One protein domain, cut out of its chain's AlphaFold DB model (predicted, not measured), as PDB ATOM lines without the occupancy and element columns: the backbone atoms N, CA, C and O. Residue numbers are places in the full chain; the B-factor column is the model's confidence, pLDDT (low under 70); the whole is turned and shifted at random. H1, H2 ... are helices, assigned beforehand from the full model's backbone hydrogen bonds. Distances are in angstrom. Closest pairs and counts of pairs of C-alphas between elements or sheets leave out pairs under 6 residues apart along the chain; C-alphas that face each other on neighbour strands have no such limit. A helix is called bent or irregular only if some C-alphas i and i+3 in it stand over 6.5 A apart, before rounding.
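This is residues 2 to 147 of the 380 residues of an uncharacterized protein of Ruminococcus sp. AF31-8BH (UniProt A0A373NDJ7). A body of six helices has an arm, the small corner of H1 and H2, held off at one end by the stretch 20 to 28, and this arm makes much of the longest axis. In the body H4 and H7 cross at the core, H8 packs over both on one side, H3 and H6 lie on the other side, and H5 folds back on H4. The printed part has 146 residues, with eight named helices in order H1 to H8 and no named strand; the class is all helix. The whole is compact, with a radius of gyration of the C-alphas of 16.1 A and spans of 49 by 40 by 27 A.

H1, residues 2 to 5, begins at C-alpha 2 (500.490, 622.802, 484.063). H2 is residues 8 to 19, 16.2 A long. H3, residues 29 to 35, is irregular, with C-alphas 30 and 33 7.3 A apart. H4, residues 40 to 53, is 21.1 A long and irregular, with C-alphas 50 and 53 7.6 A apart. H5 is residues 55 to 65, 14.8 A, and H6 residues 76 to 85, 13.7 A. H7, residues 104 to 119, runs 21.8 A from C-alpha 104 (492.294, 616.850, 473.836). H8, residues 134 to 146, runs 18.4 A and ends at C-alpha 146 (486.143, 619.796, 455.177).

H1 and H2 only just touch, only at the corner, with 3 pairs of C-alphas within 8 A, closest Ile 4 and Arg 10 at 5.5 A; both are apart from H3 to H8. H4, the hub, touches H7 at a steep tilt of 44 degrees, closest C-alphas Ala 50 and Ile 107 at 5.8 A. It touches H8 at a steep tilt of 51 degrees, closest C-alphas Ala 49 and Ala 142 at 4.5 A. H4 and H5 are a hairpin, closest C-alphas Ser 52 and Met 58 at 6.2 A. H4, H5 and H6 are an up-and-down bundle, each running against the one before. H3 touches H6 at a shallow tilt of 19 degrees, opposite ways, closest C-alphas Thr 30 and Glu 77 at 4.6 A. Every O i to N i+4 pair is within hydrogen-bond range in H2, H5, H6, H7 and H8, 9 of 10 are in H4, and in H3 0 of 3, beside 2 of 4 O i to N i+3 pairs; H1 is too short for such a pair.

The C-alphas farthest apart, those of Asn 20 and Ala 68, are 51.0 A apart. The printed part has no cut. The links H6 to H7 and H7 to H8 are long. Mean pLDDT of the printed part is 79.9; 23 residues are under 70, among them 68 to 72, 88 to 92 and 121 to 125.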
ATOM      1  N   GLU A   2     500.997 623.752 483.053       68.62
ATOM      2  CA  GLU A   2     500.490 622.802 484.063       68.62
ATOM      3  C   GLU A   2     500.552 621.310 483.650       68.62
ATOM      4  O   GLU A   2     500.926 620.462 484.450       68.62
ATOM      5  N   GLU A   3     500.271 620.967 482.385       70.69
ATOM      6  CA  GLU A   3     500.406 619.586 481.879       70.69
ATOM      7  C   GLU A   3     501.858 619.147 481.590       70.69
ATOM      8  O   GLU A   3     502.166 617.962 481.616       70.69
ATOM      9  N   ILE A   4     502.774 620.069 481.304       76.25
ATOM     10  CA  ILE A   4     504.200 619.731 481.148       76.25
ATOM     11  C   ILE A   4     504.828 619.537 482.535       76.25
ATOM     12  O   ILE A   4     505.613 618.612 482.737       76.25
ATOM     13  N   GLU A   5     504.428 620.379 483.486       79.88
ATOM     14  CA  GLU A   5     504.899 620.406 484.873       79.88
ATOM     15  C   GLU A   5     504.379 619.232 485.714       79.88
ATOM     16  O   GLU A   5     504.993 618.879 486.718       79.88
ATOM     17  N   ASP A   6     503.294 618.567 485.297       77.94
ATOM     18  CA  ASP A   6     502.762 617.383 485.991       77.94
ATOM     19  C   ASP A   6     503.674 616.135 485.872       77.94
ATOM     20  O   ASP A   6     503.430 615.112 486.519       77.94
ATOM     21  N   SER A   7     504.716 616.210 485.034       80.44
ATOM     22  CA  SER A   7     505.672 615.143 484.769       80.44
ATOM     23  C   SER A   7     507.085 615.705 484.750       80.44
ATOM     24  O   SER A   7     507.477 616.442 483.842       80.44
ATOM     25  N   GLU A   8     507.882 615.275 485.727       83.69
ATOM     26  CA  GLU A   8     509.302 615.621 485.829       83.69
ATOM     27  C   GLU A   8     510.053 615.274 484.534       83.69
ATOM     28  O   GLU A   8     510.848 616.067 484.039       83.69
ATOM     29  N   TYR A   9     509.714 614.145 483.902       85.75
ATOM     30  CA  TYR A   9     510.280 613.757 482.610       85.75
ATOM     31  C   TYR A   9     509.971 614.770 481.496       85.75
ATOM     32  O   TYR A   9     510.872 615.155 480.752       85.75
ATOM     33  N   ARG A  10     508.711 615.219 481.369       85.31
ATOM     34  CA  ARG A  10     508.316 616.196 480.336       85.31
ATOM     35  C   ARG A  10     508.970 617.551 480.574       85.31
ATOM     36  O   ARG A  10     509.447 618.160 479.620       85.31
ATOM     37  N   SER A  11     509.026 617.984 481.830       87.50
ATOM     38  CA  SER A  11     509.669 619.240 482.225       87.50
ATOM     39  C   SER A  11     511.159 619.233 481.881       87.50
ATOM     40  O   SER A  11     511.623 620.104 481.149       87.50
ATOM     41  N   VAL A  12     511.884 618.184 482.288       90.69
ATOM     42  CA  VAL A  12     513.315 618.020 481.980       90.69
ATOM     43  C   VAL A  12     513.561 617.942 480.473       90.69
ATOM     44  O   VAL A  12     514.519 618.529 479.974       90.69
ATOM     45  N   TYR A  13     512.702 617.252 479.719       87.88
ATOM     46  CA  TYR A  13     512.827 617.176 478.263       87.88
ATOM     47  C   TYR A  13     512.687 618.553 477.594       87.88
ATOM     48  O   TYR A  13     513.478 618.908 476.720       87.88
ATOM     49  N   VAL A  14     511.715 619.360 478.028       88.12
ATOM     50  CA  VAL A  14     511.517 620.724 477.517       88.12
ATOM     51  C   VAL A  14     512.703 621.628 477.869       88.12
ATOM     52  O   VAL A  14     513.203 622.344 477.001       88.12
ATOM     53  N   GLU A  15     513.209 621.553 479.100       89.38
ATOM     54  CA  GLU A  15     514.413 622.282 479.520       89.38
ATOM     55  C   GLU A  15     515.642 621.892 478.691       89.38
ATOM     56  O   GLU A  15     516.413 622.760 478.275       89.38
ATOM     57  N   GLN A  16     515.803 620.603 478.381       92.38
ATOM     58  CA  GLN A  16     516.879 620.121 477.517       92.38
ATOM     59  C   GLN A  16     516.787 620.715 476.111       92.38
ATOM     60  O   GLN A  16     517.803 621.172 475.584       92.38
ATOM     61  N   LEU A  17     515.596 620.762 475.508       89.88
ATOM     62  CA  LEU A  17     515.404 621.382 474.194       89.88
ATOM     63  C   LEU A  17     515.811 622.861 474.205       89.88
ATOM     64  O   LEU A  17     516.557 623.298 473.327       89.88
ATOM     65  N   ILE A  18     515.404 623.604 475.234       89.06
ATOM     66  CA  ILE A  18     515.785 625.012 475.400       89.06
ATOM     67  C   ILE A  18     517.307 625.141 475.562       89.06
ATOM     68  O   ILE A  18     517.931 625.967 474.896       89.06
ATOM     69  N   SER A  19     517.928 624.294 476.391       92.12
ATOM     70  CA  SER A  19     519.379 624.312 476.626       92.12
ATOM     71  C   SER A  19     520.202 623.997 475.370       92.12
ATOM     72  O   SER A  19     521.289 624.542 475.189       92.12
ATOM     73  N   ASN A  20     519.652 623.179 474.470       93.50
ATOM     74  CA  ASN A  20     520.251 622.834 473.182       93.50
ATOM     75  C   ASN A  20     520.008 623.904 472.099       93.50
ATOM     76  O   ASN A  20     520.434 623.730 470.958       93.50
ATOM     77  N   GLY A  21     519.341 625.011 472.441       91.88
ATOM     78  CA  GLY A  21     519.101 626.137 471.542       91.88
ATOM     79  C   GLY A  21     517.922 625.949 470.587       91.88
ATOM     80  O   GLY A  21     517.820 626.696 469.613       91.88
ATOM     81  N   TYR A  22     517.029 624.982 470.835       86.06
ATOM     82  CA  TYR A  22     515.814 624.841 470.035       86.06
ATOM     83  C   TYR A  22     514.812 625.946 470.395       86.06
ATOM     84  O   TYR A  22     514.489 626.117 471.574       86.06
ATOM     85  N   PRO A  23     514.288 626.691 469.407       84.75
ATOM     86  CA  PRO A  23     513.266 627.688 469.669       84.75
ATOM     87  C   PRO A  23     511.947 626.981 470.001       84.75
ATOM     88  O   PRO A  23     511.389 626.261 469.172       84.75
ATOM     89  N   LEU A  24     511.461 627.172 471.227       83.50
ATOM     90  CA  LEU A  24     510.191 626.619 471.682       83.50
ATOM     91  C   LEU A  24     509.127 627.715 471.705       83.50
ATOM     92  O   LEU A  24     509.298 628.745 472.355       83.50
ATOM     93  N   TYR A  25     508.013 627.450 471.034       82.12
ATOM     94  CA  TYR A  25     506.832 628.302 471.041       82.12
ATOM     95  C   TYR A  25     505.643 627.489 471.541       82.12
ATOM     96  O   TYR A  25     505.527 626.302 471.243       82.12
ATOM     97  N   TRP A  26     504.759 628.130 472.300       82.44
ATOM     98  CA  TRP A  26     503.481 627.552 472.696       82.44
ATOM     99  C   TRP A  26     502.350 628.400 472.132       82.44
ATOM    100  O   TRP A  26     502.456 629.624 472.040       82.44
ATOM    101  N   ILE A  27     501.265 627.732 471.760       83.31
ATOM    102  CA  ILE A  27     500.037 628.368 471.300       83.31
ATOM    103  C   ILE A  27     498.976 628.062 472.349       83.31
ATOM    104  O   ILE A  27     498.773 626.905 472.701       83.31
ATOM    105  N   ASP A  28     498.342 629.108 472.869       85.25
ATOM    106  CA  ASP A  28     497.175 628.978 473.738       85.25
ATOM    107  C   ASP A  28     495.964 628.598 472.875       85.25
ATOM    108  O   ASP A  28     495.667 629.285 471.892       85.25
ATOM    109  N   GLU A  29     495.262 627.513 473.217       83.06
ATOM    110  CA  GLU A  29     494.144 627.004 472.418       83.06
ATOM    111  C   GLU A  29     492.973 627.995 472.326       83.06
ATOM    112  O   GLU A  29     492.172 627.932 471.394       83.06
ATOM    113  N   THR A  30     492.883 628.958 473.247       82.44
ATOM    114  CA  THR A  30     491.890 630.043 473.192       82.44
ATOM    115  C   THR A  30     492.233 631.113 472.153       82.44
ATOM    116  O   THR A  30     491.380 631.919 471.785       82.44
ATOM    117  N   LYS A  31     493.466 631.117 471.633       84.50
ATOM    118  CA  LYS A  31     493.979 632.121 470.687       84.50
ATOM    119  C   LYS A  31     493.966 631.665 469.233       84.50
ATOM    120  O   LYS A  31     494.449 632.393 468.369       84.50
ATOM    121  N   TYR A  32     493.349 630.523 468.929       88.25
ATOM    122  CA  TYR A  32     493.171 630.069 467.546       88.25
ATOM    123  C   TYR A  32     492.392 631.063 466.674       88.25
ATOM    124  O   TYR A  32     492.650 631.129 465.477       88.25
ATOM    125  N   GLY A  33     491.505 631.878 467.260       77.00
ATOM    126  CA  GLY A  33     490.812 632.959 466.546       77.00
ATOM    127  C   GLY A  33     491.774 633.894 465.807       77.00
ATOM    128  O   GLY A  33     491.584 634.175 464.627       77.00
ATOM    129  N   ALA A  34     492.886 634.263 466.449       78.00
ATOM    130  CA  ALA A  34     493.886 635.143 465.852       78.00
ATOM    131  C   ALA A  34     494.612 634.500 464.655       78.00
ATOM    132  O   ALA A  34     495.000 635.205 463.725       78.00
ATOM    133  N   LEU A  35     494.771 633.172 464.658       81.25
ATOM    134  CA  LEU A  35     495.410 632.421 463.568       81.25
ATOM    135  C   LEU A  35     494.520 632.339 462.321       81.25
ATOM    136  O   LEU A  35     495.022 632.274 461.206       81.25
ATOM    137  N   VAL A  36     493.198 632.416 462.494       74.44
ATOM    138  CA  VAL A  36     492.231 632.427 461.383       74.44
ATOM    139  C   VAL A  36     491.756 633.836 461.007       74.44
ATOM    140  O   VAL A  36     490.718 633.989 460.365       74.44
ATOM    141  N   GLY A  37     492.448 634.888 461.457       71.12
ATOM    142  CA  GLY A  37     492.044 636.276 461.203       71.12
ATOM    143  C   GLY A  37     490.673 636.646 461.791       71.12
ATOM    144  O   GLY A  37     489.918 637.393 461.166       71.12
ATOM    145  N   ASP A  38     490.337 636.096 462.961       68.94
ATOM    146  CA  ASP A  38     489.059 636.254 463.672       68.94
ATOM    147  C   ASP A  38     487.830 635.791 462.858       68.94
ATOM    148  O   ASP A  38     486.694 636.253 463.040       68.94
ATOM    149  N   GLU A  39     488.031 634.847 461.930       70.25
ATOM    150  CA  GLU A  39     486.958 634.148 461.224       70.25
ATOM    151  C   GLU A  39     486.335 633.040 462.096       70.25
ATOM    152  O   GLU A  39     486.363 631.854 461.761       70.25
ATOM    153  N   ASP A  40     485.709 633.437 463.209       74.00
ATOM    154  CA  ASP A  40     485.162 632.545 464.248       74.00
ATOM    155  C   ASP A  40     484.227 631.445 463.722       74.00
ATOM    156  O   ASP A  40     484.171 630.345 464.269       74.00
ATOM    157  N   ILE A  41     483.505 631.713 462.631       72.31
ATOM    158  CA  ILE A  41     482.627 630.731 461.979       72.31
ATOM    159  C   ILE A  41     483.433 629.628 461.302       72.31
ATOM    160  O   ILE A  41     483.083 628.453 461.399       72.31
ATOM    161  N   ASN A  42     484.505 629.990 460.605       79.25
ATOM    162  CA  ASN A  42     485.346 629.016 459.924       79.25
ATOM    163  C   ASN A  42     486.117 628.190 460.951       79.25
ATOM    164  O   ASN A  42     486.140 626.964 460.844       79.25
ATOM    165  N   LEU A  43     486.610 628.833 462.013       86.50
ATOM    166  CA  LEU A  43     487.180 628.132 463.157       86.50
ATOM    167  C   LEU A  43     486.162 627.204 463.830       86.50
ATOM    168  O   LEU A  43     486.499 626.061 464.122       86.50
ATOM    169  N   TYR A  44     484.900 627.614 463.994       89.50
ATOM    170  CA  TYR A  44     483.844 626.720 464.484       89.50
ATOM    171  C   TYR A  44     483.703 625.475 463.614       89.50
ATOM    172  O   TYR A  44     483.580 624.373 464.140       89.50
ATOM    173  N   TYR A  45     483.723 625.618 462.291       89.12
ATOM    174  CA  TYR A  45     483.596 624.467 461.408       89.12
ATOM    175  C   TYR A  45     484.838 623.574 461.387       89.12
ATOM    176  O   TYR A  45     484.681 622.356 461.271       89.12
ATOM    177  N   ILE A  46     486.036 624.148 461.517       91.88
ATOM    178  CA  ILE A  46     487.277 623.394 461.721       91.88
ATOM    179  C   ILE A  46     487.170 622.587 463.017       91.88
ATOM    180  O   ILE A  46     487.379 621.376 463.014       91.88
ATOM    181  N   VAL A  47     486.740 623.222 464.109       93.31
ATOM    182  CA  VAL A  47     486.565 622.562 465.407       93.31
ATOM    183  C   VAL A  47     485.458 621.507 465.347       93.31
ATOM    184  O   VAL A  47     485.649 620.398 465.834       93.31
ATOM    185  N   GLU A  48     484.330 621.777 464.684       92.19
ATOM    186  CA  GLU A  48     483.245 620.809 464.462       92.19
ATOM    187  C   GLU A  48     483.728 619.586 463.661       92.19
ATOM    188  O   GLU A  48     483.301 618.456 463.920       92.19
ATOM    189  N   ALA A  49     484.627 619.788 462.693       91.56
ATOM    190  CA  ALA A  49     485.246 618.707 461.937       91.56
ATOM    191  C   ALA A  49     486.228 617.903 462.804       91.56
ATOM    192  O   ALA A  49     486.122 616.670 462.844       91.56
ATOM    193  N   ALA A  50     487.097 618.585 463.554       92.94
ATOM    194  CA  ALA A  50     488.075 617.979 464.456       92.94
ATOM    195  C   ALA A  50     487.404 617.139 465.551       92.94
ATOM    196  O   ALA A  50     487.771 615.990 465.768       92.94
ATOM    197  N   VAL A  51     486.335 617.634 466.184       91.88
ATOM    198  CA  VAL A  51     485.643 616.890 467.254       91.88
ATOM    199  C   VAL A  51     484.605 615.897 466.738       91.88
ATOM    200  O   VAL A  51     483.885 615.282 467.522       91.88
ATOM    201  N   SER A  52     484.494 615.704 465.425       89.69
ATOM    202  CA  SER A  52     483.377 614.972 464.822       89.69
ATOM    203  C   SER A  52     483.247 613.501 465.228       89.69
ATOM    204  O   SER A  52     482.168 612.919 465.072       89.69
ATOM    205  N   LYS A  53     484.325 612.914 465.752       87.00
ATOM    206  CA  LYS A  53     484.377 611.549 466.296       87.00
ATOM    207  C   LYS A  53     484.032 611.476 467.787       87.00
ATOM    208  O   LYS A  53     483.774 610.385 468.286       87.00
ATOM    209  N   VAL A  54     483.962 612.609 468.486       88.06
ATOM    210  CA  VAL A  54     483.623 612.688 469.912       88.06
ATOM    211  C   VAL A  54     482.190 613.180 470.071       88.06
ATOM    212  O   VAL A  54     481.878 614.368 469.952       88.06
ATOM    213  N   SER A  55     481.286 612.240 470.332       83.56
ATOM    214  CA  SER A  55     479.844 612.497 470.356       83.56
ATOM    215  C   SER A  55     479.424 613.529 471.409       83.56
ATOM    216  O   SER A  55     478.544 614.356 471.152       83.56
ATOM    217  N   GLU A  56     480.077 613.523 472.571       85.12
ATOM    218  CA  GLU A  56     479.826 614.443 473.673       85.12
ATOM    219  C   GLU A  56     480.173 615.882 473.294       85.12
ATOM    220  O   GLU A  56     479.359 616.779 473.521       85.12
ATOM    221  N   LEU A  57     481.320 616.096 472.645       88.31
ATOM    222  CA  LEU A  57     481.753 617.415 472.177       88.31
ATOM    223  C   LEU A  57     480.894 617.908 471.018       88.31
ATOM    224  O   LEU A  57     480.457 619.052 471.026       88.31
ATOM    225  N   MET A  58     480.533 617.035 470.075       87.75
ATOM    226  CA  MET A  58     479.558 617.383 469.036       87.75
ATOM    227  C   MET A  58     478.214 617.813 469.633       87.75
ATOM    228  O   MET A  58     477.566 618.737 469.135       87.75
ATOM    229  N   ARG A  59     477.766 617.152 470.707       85.88
ATOM    230  CA  ARG A  59     476.545 617.533 471.426       85.88
ATOM    231  C   ARG A  59     476.714 618.867 472.152       85.88
ATOM    232  O   ARG A  59     475.773 619.657 472.140       85.88
ATOM    233  N   TYR A  60     477.873 619.104 472.763       88.50
ATOM    234  CA  TYR A  60     478.220 620.363 473.416       88.50
ATOM    235  C   TYR A  60     478.210 621.526 472.420       88.50
ATOM    236  O   TYR A  60     477.443 622.469 472.603       88.50
ATOM    237  N   LEU A  61     478.949 621.405 471.309       88.56
ATOM    238  CA  LEU A  61     478.995 622.416 470.253       88.56
ATOM    239  C   LEU A  61     477.591 622.761 469.759       88.56
ATOM    240  O   LEU A  61     477.242 623.929 469.674       88.56
ATOM    241  N   ARG A  62     476.733 621.764 469.515       84.38
ATOM    242  CA  ARG A  62     475.352 622.002 469.057       84.38
ATOM    243  C   ARG A  62     474.449 622.700 470.074       84.38
ATOM    244  O   ARG A  62     473.462 623.295 469.658       84.38
ATOM    245  N   ARG A  63     474.707 622.541 471.375       84.38
ATOM    246  CA  ARG A  63     473.846 623.068 472.449       84.38
ATOM    247  C   ARG A  63     474.288 624.440 472.933       84.38
ATOM    248  O   ARG A  63     473.435 625.279 473.195       84.38
ATOM    249  N   ASN A  64     475.596 624.634 473.062       83.94
ATOM    250  CA  ASN A  64     476.166 625.768 473.783       83.94
ATOM    251  C   ASN A  64     476.789 626.791 472.825       83.94
ATOM    252  O   ASN A  64     476.621 627.997 473.013       83.94
ATOM    253  N   VAL A  65     477.423 626.311 471.751       83.31
ATOM    254  CA  VAL A  65     478.181 627.149 470.812       83.31
ATOM    255  C   VAL A  65     477.333 627.530 469.598       83.31
ATOM    256  O   VAL A  65     477.086 628.706 469.345       83.31
ATOM    257  N   ARG A  66     476.814 626.536 468.871       79.88
ATOM    258  CA  ARG A  66     476.014 626.721 467.661       79.88
ATOM    259  C   ARG A  66     474.717 627.454 467.982       79.88
ATOM    260  O   ARG A  66     473.849 626.925 468.675       79.88
ATOM    261  N   LYS A  67     474.547 628.638 467.401       70.06
ATOM    262  CA  LYS A  67     473.279 629.375 467.424       70.06
ATOM    263  C   LYS A  67     472.497 629.144 466.125       70.06
ATOM    264  O   LYS A  67     472.994 628.532 465.176       70.06
ATOM    265  N   ALA A  68     471.248 629.614 466.088       57.50
ATOM    266  CA  ALA A  68     470.413 629.548 464.886       57.50
ATOM    267  C   ALA A  68     471.051 630.295 463.698       57.50
ATOM    268  O   ALA A  68     470.928 629.847 462.558       57.50
ATOM    269  N   ASP A  69     471.780 631.378 463.986       49.12
ATOM    270  CA  ASP A  69     472.715 632.025 463.070       49.12
ATOM    271  C   ASP A  69     474.138 631.929 463.630       49.12
ATOM    272  O   ASP A  69     474.406 632.382 464.738       49.12
ATOM    273  N   LEU A  70     475.063 631.351 462.865       57.19
ATOM    274  CA  LEU A  70     476.458 631.178 463.282       57.19
ATOM    275  C   LEU A  70     477.200 632.509 463.484       57.19
ATOM    276  O   LEU A  70     478.215 632.542 464.162       57.19
ATOM    277  N   LEU A  71     476.702 633.613 462.926       49.16
ATOM    278  CA  LEU A  71     477.256 634.951 463.160       49.16
ATOM    279  C   LEU A  71     476.884 635.532 464.530       49.16
ATOM    280  O   LEU A  71     477.475 636.534 464.921       49.16
ATOM    281  N   ASP A  72     475.912 634.934 465.221       48.66
ATOM    282  CA  ASP A  72     475.518 635.307 466.583       48.66
ATOM    283  C   ASP A  72     476.245 634.444 467.630       48.66
ATOM    284  O   ASP A  72     475.876 634.434 468.805       48.66
ATOM    285  N   MET A  73     477.240 633.665 467.198       70.38
ATOM    286  CA  MET A  73     478.131 632.954 468.098       70.38
ATOM    287  C   MET A  73     478.940 633.935 468.943       70.38
ATOM    288  O   MET A  73     479.338 635.001 468.475       70.38
ATOM    289  N   ASP A  74     479.190 633.524 470.183       72.81
ATOM    290  CA  ASP A  74     480.160 634.171 471.061       72.81
ATOM    291  C   ASP A  74     481.559 634.113 470.410       72.81
ATOM    292  O   ASP A  74     481.772 633.361 469.448       72.81
ATOM    293  N   SER A  75     482.515 634.906 470.893       78.94
ATOM    294  CA  SER A  75     483.857 634.924 470.288       78.94
ATOM    295  C   SER A  75     484.536 633.555 470.387       78.94
ATOM    296  O   SER A  75     484.304 632.816 471.351       78.94
ATOM    297  N   SER A  76     485.390 633.206 469.416       82.56
ATOM    298  CA  SER A  76     486.139 631.937 469.464       82.56
ATOM    299  C   SER A  76     486.922 631.747 470.750       82.56
ATOM    300  O   SER A  76     486.873 630.662 471.323       82.56
ATOM    301  N   GLU A  77     487.533 632.810 471.263       83.44
ATOM    302  CA  GLU A  77     488.207 632.807 472.559       83.44
ATOM    303  C   GLU A  77     487.270 632.378 473.702       83.44
ATOM    304  O   GLU A  77     487.619 631.497 474.488       83.44
ATOM    305  N   GLU A  78     486.060 632.938 473.774       81.62
ATOM    306  CA  GLU A  78     485.100 632.637 474.841       81.62
ATOM    307  C   GLU A  78     484.581 631.199 474.772       81.62
ATOM    308  O   GLU A  78     484.603 630.488 475.783       81.62
ATOM    309  N   TRP A  79     484.116 630.742 473.605       87.12
ATOM    310  CA  TRP A  79     483.517 629.408 473.519       87.12
ATOM    311  C   TRP A  79     484.550 628.280 473.452       87.12
ATOM    312  O   TRP A  79     484.248 627.185 473.933       87.12
ATOM    313  N   LEU A  80     485.764 628.513 472.932       89.31
ATOM    314  CA  LEU A  80     486.867 627.546 473.035       89.31
ATOM    315  C   LEU A  80     487.300 627.393 474.485       89.31
ATOM    316  O   LEU A  80     487.422 626.264 474.960       89.31
ATOM    317  N   LYS A  81     487.457 628.507 475.210       88.38
ATOM    318  CA  LYS A  81     487.781 628.472 476.636       88.38
ATOM    319  C   LYS A  81     486.747 627.658 477.412       88.38
ATOM    320  O   LYS A  81     487.122 626.738 478.128       88.38
ATOM    321  N   GLN A  82     485.454 627.920 477.212       87.62
ATOM    322  CA  GLN A  82     484.390 627.138 477.855       87.62
ATOM    323  C   GLN A  82     484.429 625.657 477.447       87.62
ATOM    324  O   GLN A  82     484.314 624.783 478.301       87.62
ATOM    325  N   MET A  83     484.648 625.357 476.161       88.19
ATOM    326  CA  MET A  83     484.765 623.978 475.676       88.19
ATOM    327  C   MET A  83     485.916 623.221 476.354       88.19
ATOM    328  O   MET A  83     485.732 622.064 476.729       88.19
ATOM    329  N   TYR A  84     487.087 623.847 476.508       86.50
ATOM    330  CA  TYR A  84     488.252 623.234 477.148       86.50
ATOM    331  C   TYR A  84     488.155 623.206 478.678       86.50
ATOM    332  O   TYR A  84     488.666 622.259 479.277       86.50
ATOM    333  N   ASP A  85     487.506 624.184 479.312       84.38
ATOM    334  CA  ASP A  85     487.248 624.201 480.760       84.38
ATOM    335  C   ASP A  85     486.250 623.098 481.155       84.38
ATOM    336  O   ASP A  85     486.433 622.415 482.164       84.38
ATOM    337  N   GLU A  86     485.228 622.863 480.327       80.25
ATOM    338  CA  GLU A  86     484.231 621.798 480.516       80.25
ATOM    339  C   GLU A  86     484.673 620.441 479.939       80.25
ATOM    340  O   GLU A  86     483.939 619.444 479.984       80.25
ATOM    341  N   TRP A  87     485.897 620.371 479.418       77.75
ATOM    342  CA  TRP A  87     486.504 619.124 478.984       77.75
ATOM    343  C   TRP A  87     486.978 618.345 480.214       77.75
ATOM    344  O   TRP A  87     487.915 618.805 480.872       77.75
ATOM    345  N   PRO A  88     486.420 617.160 480.546       67.50
ATOM    346  CA  PRO A  88     485.586 616.233 479.774       67.50
ATOM    347  C   PRO A  88     484.164 616.122 480.350       67.50
ATOM    348  O   PRO A  88     483.965 615.952 481.551       67.50
ATOM    349  N   ILE A  89     483.169 616.070 479.466       61.84
ATOM    350  CA  ILE A  89     481.727 616.135 479.782       61.84
ATOM    351  C   ILE A  89     481.223 614.991 480.720       61.84
ATOM    352  O   ILE A  89     480.097 615.040 481.214       61.84
ATOM    353  N   SER A  90     482.065 613.995 481.048       58.50
ATOM    354  CA  SER A  90     481.956 613.128 482.240       58.50
ATOM    355  C   SER A  90     483.347 612.594 482.650       58.50
ATOM    356  O   SER A  90     483.940 611.801 481.917       58.50
ATOM    357  N   GLY A  91     483.903 613.043 483.781       61.47
ATOM    358  CA  GLY A  91     485.331 612.880 484.104       61.47
ATOM    359  C   GLY A  91     485.773 611.534 484.706       61.47
ATOM    360  O   GLY A  91     485.068 610.917 485.502       61.47
ATOM    361  N   ARG A  92     487.012 611.134 484.379       61.41
ATOM    362  CA  ARG A  92     487.898 610.315 485.228       61.41
ATOM    363  C   ARG A  92     489.026 611.217 485.732       61.41
ATOM    364  O   ARG A  92     489.569 611.996 484.951       61.41
ATOM    365  N   THR A  93     489.392 611.101 487.001       72.06
ATOM    366  CA  THR A  93     490.498 611.864 487.602       72.06
ATOM    367  C   THR A  93     491.766 611.015 487.603       72.06
ATOM    368  O   THR A  93     491.714 609.825 487.917       72.06
ATOM    369  N   LEU A  94     492.897 611.608 487.221       66.00
ATOM    370  CA  LEU A  94     494.220 610.991 487.317       66.00
ATOM    371  C   LEU A  94     494.675 610.900 488.784       66.00
ATOM    372  O   LEU A  94     494.160 611.605 489.651       66.00
ATOM    373  N   SER A  95     495.688 610.075 489.063       67.44
ATOM    374  CA  SER A  95     496.321 609.987 490.392       67.44
ATOM    375  C   SER A  95     496.911 611.321 490.872       67.44
ATOM    376  O   SER A  95     497.074 611.518 492.072       67.44
ATOM    377  N   THR A  96     497.182 612.243 489.945       68.94
ATOM    378  CA  THR A  96     497.678 613.604 490.192       68.94
ATOM    379  C   THR A  96     496.579 614.597 490.591       68.94
ATOM    380  O   THR A  96     496.876 615.750 490.875       68.94
ATOM    381  N   GLY A  97     495.304 614.188 490.596       68.75
ATOM    382  CA  GLY A  97     494.160 615.066 490.875       68.75
ATOM    383  C   GLY A  97     493.647 615.846 489.658       68.75
ATOM    384  O   GLY A  97     492.563 616.423 489.724       68.75
ATOM    385  N   ARG A  98     494.363 615.811 488.522       71.62
ATOM    386  CA  ARG A  98     493.934 616.427 487.258       71.62
ATOM    387  C   ARG A  98     492.812 615.617 486.607       71.62
ATOM    388  O   ARG A  98     492.846 614.384 486.579       71.62
ATOM    389  N   VAL A  99     491.819 616.304 486.049       73.19
ATOM    390  CA  VAL A  99     490.761 615.655 485.268       73.19
ATOM    391  C   VAL A  99     491.332 615.231 483.911       73.19
ATOM    392  O   VAL A  99     491.918 616.044 483.200       73.19
ATOM    393  N   LEU A 100     491.188 613.951 483.552       72.25
ATOM    394  CA  LEU A 100     491.732 613.406 482.308       72.25
ATOM    395  C   LEU A 100     490.968 613.952 481.100       72.25
ATOM    396  O   LEU A 100     489.867 613.484 480.803       72.25
ATOM    397  N   LYS A 101     491.589 614.863 480.350       78.56
ATOM    398  CA  LYS A 101     491.070 615.371 479.078       78.56
ATOM    399  C   LYS A 101     491.381 614.415 477.927       78.56
ATOM    400  O   LYS A 101     492.276 614.656 477.125       78.56
ATOM    401  N   LYS A 102     490.640 613.304 477.856       78.44
ATOM    402  CA  LYS A 102     490.825 612.305 476.792       78.44
ATOM    403  C   LYS A 102     490.709 612.968 475.410       78.44
ATOM    404  O   LYS A 102     489.751 613.702 475.172       78.44
ATOM    405  N   ASN A 103     491.661 612.665 474.535       82.06
ATOM    406  CA  ASN A 103     491.734 613.083 473.136       82.06
ATOM    407  C   ASN A 103     491.907 614.605 472.901       82.06
ATOM    408  O   ASN A 103     491.716 615.086 471.784       82.06
ATOM    409  N   ALA A 104     492.196 615.391 473.950       84.56
ATOM    410  CA  ALA A 104     492.294 616.850 473.836       84.56
ATOM    411  C   ALA A 104     493.538 617.303 473.066       84.56
ATOM    412  O   ALA A 104     493.456 618.265 472.303       84.56
ATOM    413  N   GLY A 105     494.664 616.604 473.233       83.25
ATOM    414  CA  GLY A 105     495.893 616.893 472.496       83.25
ATOM    415  C   GLY A 105     495.723 616.609 471.005       83.25
ATOM    416  O   GLY A 105     496.042 617.448 470.174       83.25
ATOM    417  N   GLU A 106     495.120 615.472 470.674       86.88
ATOM    418  CA  GLU A 106     494.837 615.011 469.314       86.88
ATOM    419  C   GLU A 106     493.907 615.993 468.603       86.88
ATOM    420  O   GLU A 106     494.180 616.411 467.483       86.88
ATOM    421  N   ILE A 107     492.842 616.427 469.282       89.94
ATOM    422  CA  ILE A 107     491.903 617.410 468.738       89.94
ATOM    423  C   ILE A 107     492.575 618.774 468.560       89.94
ATOM    424  O   ILE A 107     492.375 619.403 467.524       89.94
ATOM    425  N   SER A 108     493.390 619.219 469.519       90.44
ATOM    426  CA  SER A 108     494.135 620.483 469.411       90.44
ATOM    427  C   SER A 108     495.108 620.461 468.234       90.44
ATOM    428  O   SER A 108     495.143 621.409 467.450       90.44
ATOM    429  N   LEU A 109     495.834 619.353 468.063       89.81
ATOM    430  CA  LEU A 109     496.726 619.128 466.928       89.81
ATOM    431  C   LEU A 109     495.960 619.122 465.605       89.81
ATOM    432  O   LEU A 109     496.402 619.769 464.663       89.81
ATOM    433  N   THR A 110     494.804 618.456 465.532       91.69
ATOM    434  CA  THR A 110     493.970 618.455 464.322       91.69
ATOM    435  C   THR A 110     493.410 619.840 464.003       91.69
ATOM    436  O   THR A 110     493.421 620.243 462.844       91.69
ATOM    437  N   ILE A 111     492.955 620.601 465.007       92.81
ATOM    438  CA  ILE A 111     492.499 621.986 464.806       92.81
ATOM    439  C   ILE A 111     493.642 622.829 464.247       92.81
ATOM    440  O   ILE A 111     493.442 623.505 463.246       92.81
ATOM    441  N   LEU A 112     494.833 622.764 464.848       90.88
ATOM    442  CA  LEU A 112     496.002 623.498 464.366       90.88
ATOM    443  C   LEU A 112     496.403 623.074 462.954       90.88
ATOM    444  O   LEU A 112     496.633 623.935 462.115       90.88
ATOM    445  N   ALA A 113     496.436 621.775 462.664       88.69
ATOM    446  CA  ALA A 113     496.757 621.265 461.336       88.69
ATOM    447  C   ALA A 113     495.827 621.850 460.265       88.69
ATOM    448  O   ALA A 113     496.294 622.321 459.233       88.69
ATOM    449  N   GLU A 114     494.520 621.866 460.531       88.88
ATOM    450  CA  GLU A 114     493.531 622.437 459.617       88.88
ATOM    451  C   GLU A 114     493.590 623.973 459.591       88.88
ATOM    452  O   GLU A 114     493.505 624.568 458.528       88.88
ATOM    453  N   VAL A 115     493.809 624.656 460.716       89.06
ATOM    454  CA  VAL A 115     494.022 626.114 460.703       89.06
ATOM    455  C   VAL A 115     495.198 626.466 459.795       89.06
ATOM    456  O   VAL A 115     495.048 627.293 458.902       89.06
ATOM    457  N   PHE A 116     496.335 625.788 459.947       86.00
ATOM    458  CA  PHE A 116     497.501 626.026 459.102       86.00
ATOM    459  C   PHE A 116     497.248 625.659 457.638       86.00
ATOM    460  O   PHE A 116     497.582 626.448 456.762       86.00
ATOM    461  N   ALA A 117     496.580 624.536 457.367       80.50
ATOM    462  CA  ALA A 117     496.253 624.124 456.004       80.50
ATOM    463  C   ALA A 117     495.298 625.088 455.273       80.50
ATOM    464  O   ALA A 117     495.307 625.130 454.045       80.50
ATOM    465  N   TRP A 118     494.457 625.828 456.002       75.88
ATOM    466  CA  TRP A 118     493.445 626.715 455.416       75.88
ATOM    467  C   TRP A 118     493.795 628.209 455.479       75.88
ATOM    468  O   TRP A 118     493.203 628.980 454.722       75.88
ATOM    469  N   TYR A 119     494.690 628.623 456.384       74.94
ATOM    470  CA  TYR A 119     494.980 630.037 456.668       74.94
ATOM    471  C   TYR A 119     496.460 630.427 456.597       74.94
ATOM    472  O   TYR A 119     496.750 631.619 456.510       74.94
ATOM    473  N   HIS A 120     497.387 629.467 456.643       73.69
ATOM    474  CA  HIS A 120     498.829 629.734 456.700       73.69
ATOM    475  C   HIS A 120     499.556 629.122 455.502       73.69
ATOM    476  O   HIS A 120     500.377 628.216 455.629       73.69
ATOM    477  N   ASP A 121     499.254 629.657 454.323       60.56
ATOM    478  CA  ASP A 121     499.896 629.308 453.051       60.56
ATOM    479  C   ASP A 121     501.387 629.681 452.970       60.56
ATOM    480  O   ASP A 121     502.098 629.288 452.050       60.56
ATOM    481  N   ASP A 122     501.886 630.474 453.916       63.97
ATOM    482  CA  ASP A 122     503.315 630.740 454.077       63.97
ATOM    483  C   ASP A 122     504.079 629.544 454.675       63.97
ATOM    484  O   ASP A 122     505.314 629.539 454.689       63.97
ATOM    485  N   VAL A 123     503.366 628.513 455.137       68.50
ATOM    486  CA  VAL A 123     503.934 627.285 455.692       68.50
ATOM    487  C   VAL A 123     503.902 626.171 454.643       68.50
ATOM    488  O   VAL A 123     502.963 625.384 454.571       68.50
ATOM    489  N   ASP A 124     504.988 626.056 453.868       59.22
ATOM    490  CA  ASP A 124     505.149 625.041 452.807       59.22
ATOM    491  C   ASP A 124     504.985 623.593 453.313       59.22
ATOM    492  O   ASP A 124     504.582 622.687 452.580       59.22
ATOM    493  N   THR A 125     505.391 623.315 454.554       69.81
ATOM    494  CA  THR A 125     505.283 621.985 455.162       69.81
ATOM    495  C   THR A 125     505.171 622.103 456.674       69.81
ATOM    496  O   THR A 125     506.093 622.574 457.340       69.81
ATOM    497  N   LEU A 126     504.069 621.593 457.225       72.94
ATOM    498  CA  LEU A 126     503.889 621.415 458.661       72.94
ATOM    499  C   LEU A 126     504.105 619.940 459.021       72.94
ATOM    500  O   LEU A 126     503.287 619.080 458.695       72.94
ATOM    501  N   MET A 127     505.216 619.633 459.692       75.94
ATOM    502  CA  MET A 127     505.472 618.284 460.199       75.94
ATOM    503  C   MET A 127     504.862 618.131 461.592       75.94
ATOM    504  O   MET A 127     505.319 618.755 462.547       75.94
ATOM    505  N   ILE A 128     503.859 617.263 461.711       72.50
ATOM    506  CA  ILE A 128     503.248 616.908 462.994       72.50
ATOM    507  C   ILE A 128     503.805 615.555 463.426       72.50
ATOM    508  O   ILE A 128     503.619 614.549 462.743       72.50
ATOM    509  N   TYR A 129     504.490 615.533 464.568       72.06
ATOM    510  CA  TYR A 129     504.947 614.301 465.197       72.06
ATOM    511  C   TYR A 129     504.085 614.005 466.421       72.06
ATOM    512  O   TYR A 129     504.054 614.779 467.374       72.06
ATOM    513  N   THR A 130     503.401 612.867 466.395       75.06
ATOM    514  CA  THR A 130     502.629 612.349 467.524       75.06
ATOM    515  C   THR A 130     502.828 610.845 467.623       75.06
ATOM    516  O   THR A 130     502.973 610.157 466.612       75.06
ATOM    517  N   GLN A 131     502.881 610.341 468.854       67.19
ATOM    518  CA  GLN A 131     502.910 608.905 469.133       67.19
ATOM    519  C   GLN A 131     501.500 608.334 469.332       67.19
ATOM    520  O   GLN A 131     501.357 607.118 469.458       67.19
ATOM    521  N   ASP A 132     500.473 609.189 469.346       71.94
ATOM    522  CA  ASP A 132     499.083 608.765 469.462       71.94
ATOM    523  C   ASP A 132     498.519 608.398 468.082       71.94
ATOM    524  O   ASP A 132     498.450 609.222 467.164       71.94
ATOM    525  N   THR A 133     498.121 607.136 467.933       70.44
ATOM    526  CA  THR A 133     497.532 606.606 466.700       70.44
ATOM    527  C   THR A 133     496.181 607.235 466.367       70.44
ATOM    528  O   THR A 133     495.842 607.331 465.185       70.44
ATOM    529  N   ASP A 134     495.431 607.702 467.369       76.69
ATOM    530  CA  ASP A 134     494.106 608.293 467.172       76.69
ATOM    531  C   ASP A 134     494.209 609.624 466.410       76.69
ATOM    532  O   ASP A 134     493.303 609.976 465.650       76.69
ATOM    533  N   ALA A 135     495.332 610.343 466.528       77.31
ATOM    534  CA  ALA A 135     495.551 611.620 465.848       77.31
ATOM    535  C   ALA A 135     495.412 611.515 464.317       77.31
ATOM    536  O   ALA A 135     494.832 612.396 463.680       77.31
ATOM    537  N   HIS A 136     495.876 610.413 463.717       80.50
ATOM    538  CA  HIS A 136     495.715 610.169 462.281       80.50
ATOM    539  C   HIS A 136     494.236 610.003 461.891       80.50
ATOM    540  O   HIS A 136     493.795 610.497 460.848       80.50
ATOM    541  N   GLU A 137     493.448 609.318 462.722       82.88
ATOM    542  CA  GLU A 137     492.014 609.135 462.482       82.88
ATOM    543  C   GLU A 137     491.236 610.447 462.619       82.88
ATOM    544  O   GLU A 137     490.359 610.728 461.792       82.88
ATOM    545  N   PHE A 138     491.569 611.260 463.628       87.94
ATOM    546  CA  PHE A 138     491.008 612.600 463.803       87.94
ATOM    547  C   PHE A 138     491.300 613.484 462.593       87.94
ATOM    548  O   PHE A 138     490.360 614.041 462.018       87.94
ATOM    549  N   GLN A 139     492.556 613.517 462.139       86.25
ATOM    550  CA  GLN A 139     492.964 614.292 460.971       86.25
ATOM    551  C   GLN A 139     492.219 613.857 459.707       86.25
ATOM    552  O   GLN A 139     491.579 614.672 459.047       86.25
ATOM    553  N   THR A 140     492.228 612.558 459.396       83.50
ATOM    554  CA  THR A 140     491.587 612.029 458.180       83.50
ATOM    555  C   THR A 140     490.077 612.294 458.187       83.50
ATOM    556  O   THR A 140     489.481 612.621 457.159       83.50
ATOM    557  N   SER A 141     489.431 612.172 459.352       85.81
ATOM    558  CA  SER A 141     487.998 612.442 459.506       85.81
ATOM    559  C   SER A 141     487.663 613.929 459.365       85.81
ATOM    560  O   SER A 141     486.631 614.264 458.776       85.81
ATOM    561  N   ALA A 142     488.495 614.812 459.920       86.62
ATOM    562  CA  ALA A 142     488.328 616.254 459.794       86.62
ATOM    563  C   ALA A 142     488.499 616.684 458.333       86.62
ATOM    564  O   ALA A 142     487.582 617.280 457.766       86.62
ATOM    565  N   GLU A 143     489.584 616.255 457.688       82.56
ATOM    566  CA  GLU A 143     489.882 616.557 456.290       82.56
ATOM    567  C   GLU A 143     488.739 616.102 455.366       82.56
ATOM    568  O   GLU A 143     488.256 616.872 454.541       82.56
ATOM    569  N   GLN A 144     488.213 614.880 455.534       82.31
ATOM    570  CA  GLN A 144     487.068 614.393 454.748       82.31
ATOM    571  C   GLN A 144     485.804 615.238 454.925       82.31
ATOM    572  O   GLN A 144     485.026 615.393 453.985       82.31
ATOM    573  N   LYS A 145     485.568 615.767 456.128       82.06
ATOM    574  CA  LYS A 145     484.409 616.621 456.416       82.06
ATOM    575  C   LYS A 145     484.567 618.029 455.877       82.06
ATOM    576  O   LYS A 145     483.549 618.687 455.662       82.06
ATOM    577  N   LEU A 146     485.801 618.488 455.723       80.38
ATOM    578  CA  LEU A 146     486.143 619.796 455.177       80.38
ATOM    579  C   LEU A 146     486.267 619.737 453.640       80.38
ATOM    580  O   LEU A 146     485.895 620.698 452.963       80.38
ATOM    581  N   LYS A 147     486.644 618.580 453.073       68.19
ATOM    582  CA  LYS A 147     486.613 618.276 451.632       68.19
ATOM    583  C   LYS A 147     485.197 618.463 451.074       68.19
ATOM    584  O   LYS A 147     484.254 617.776 451.456       68.19
TER     585      LYS A 147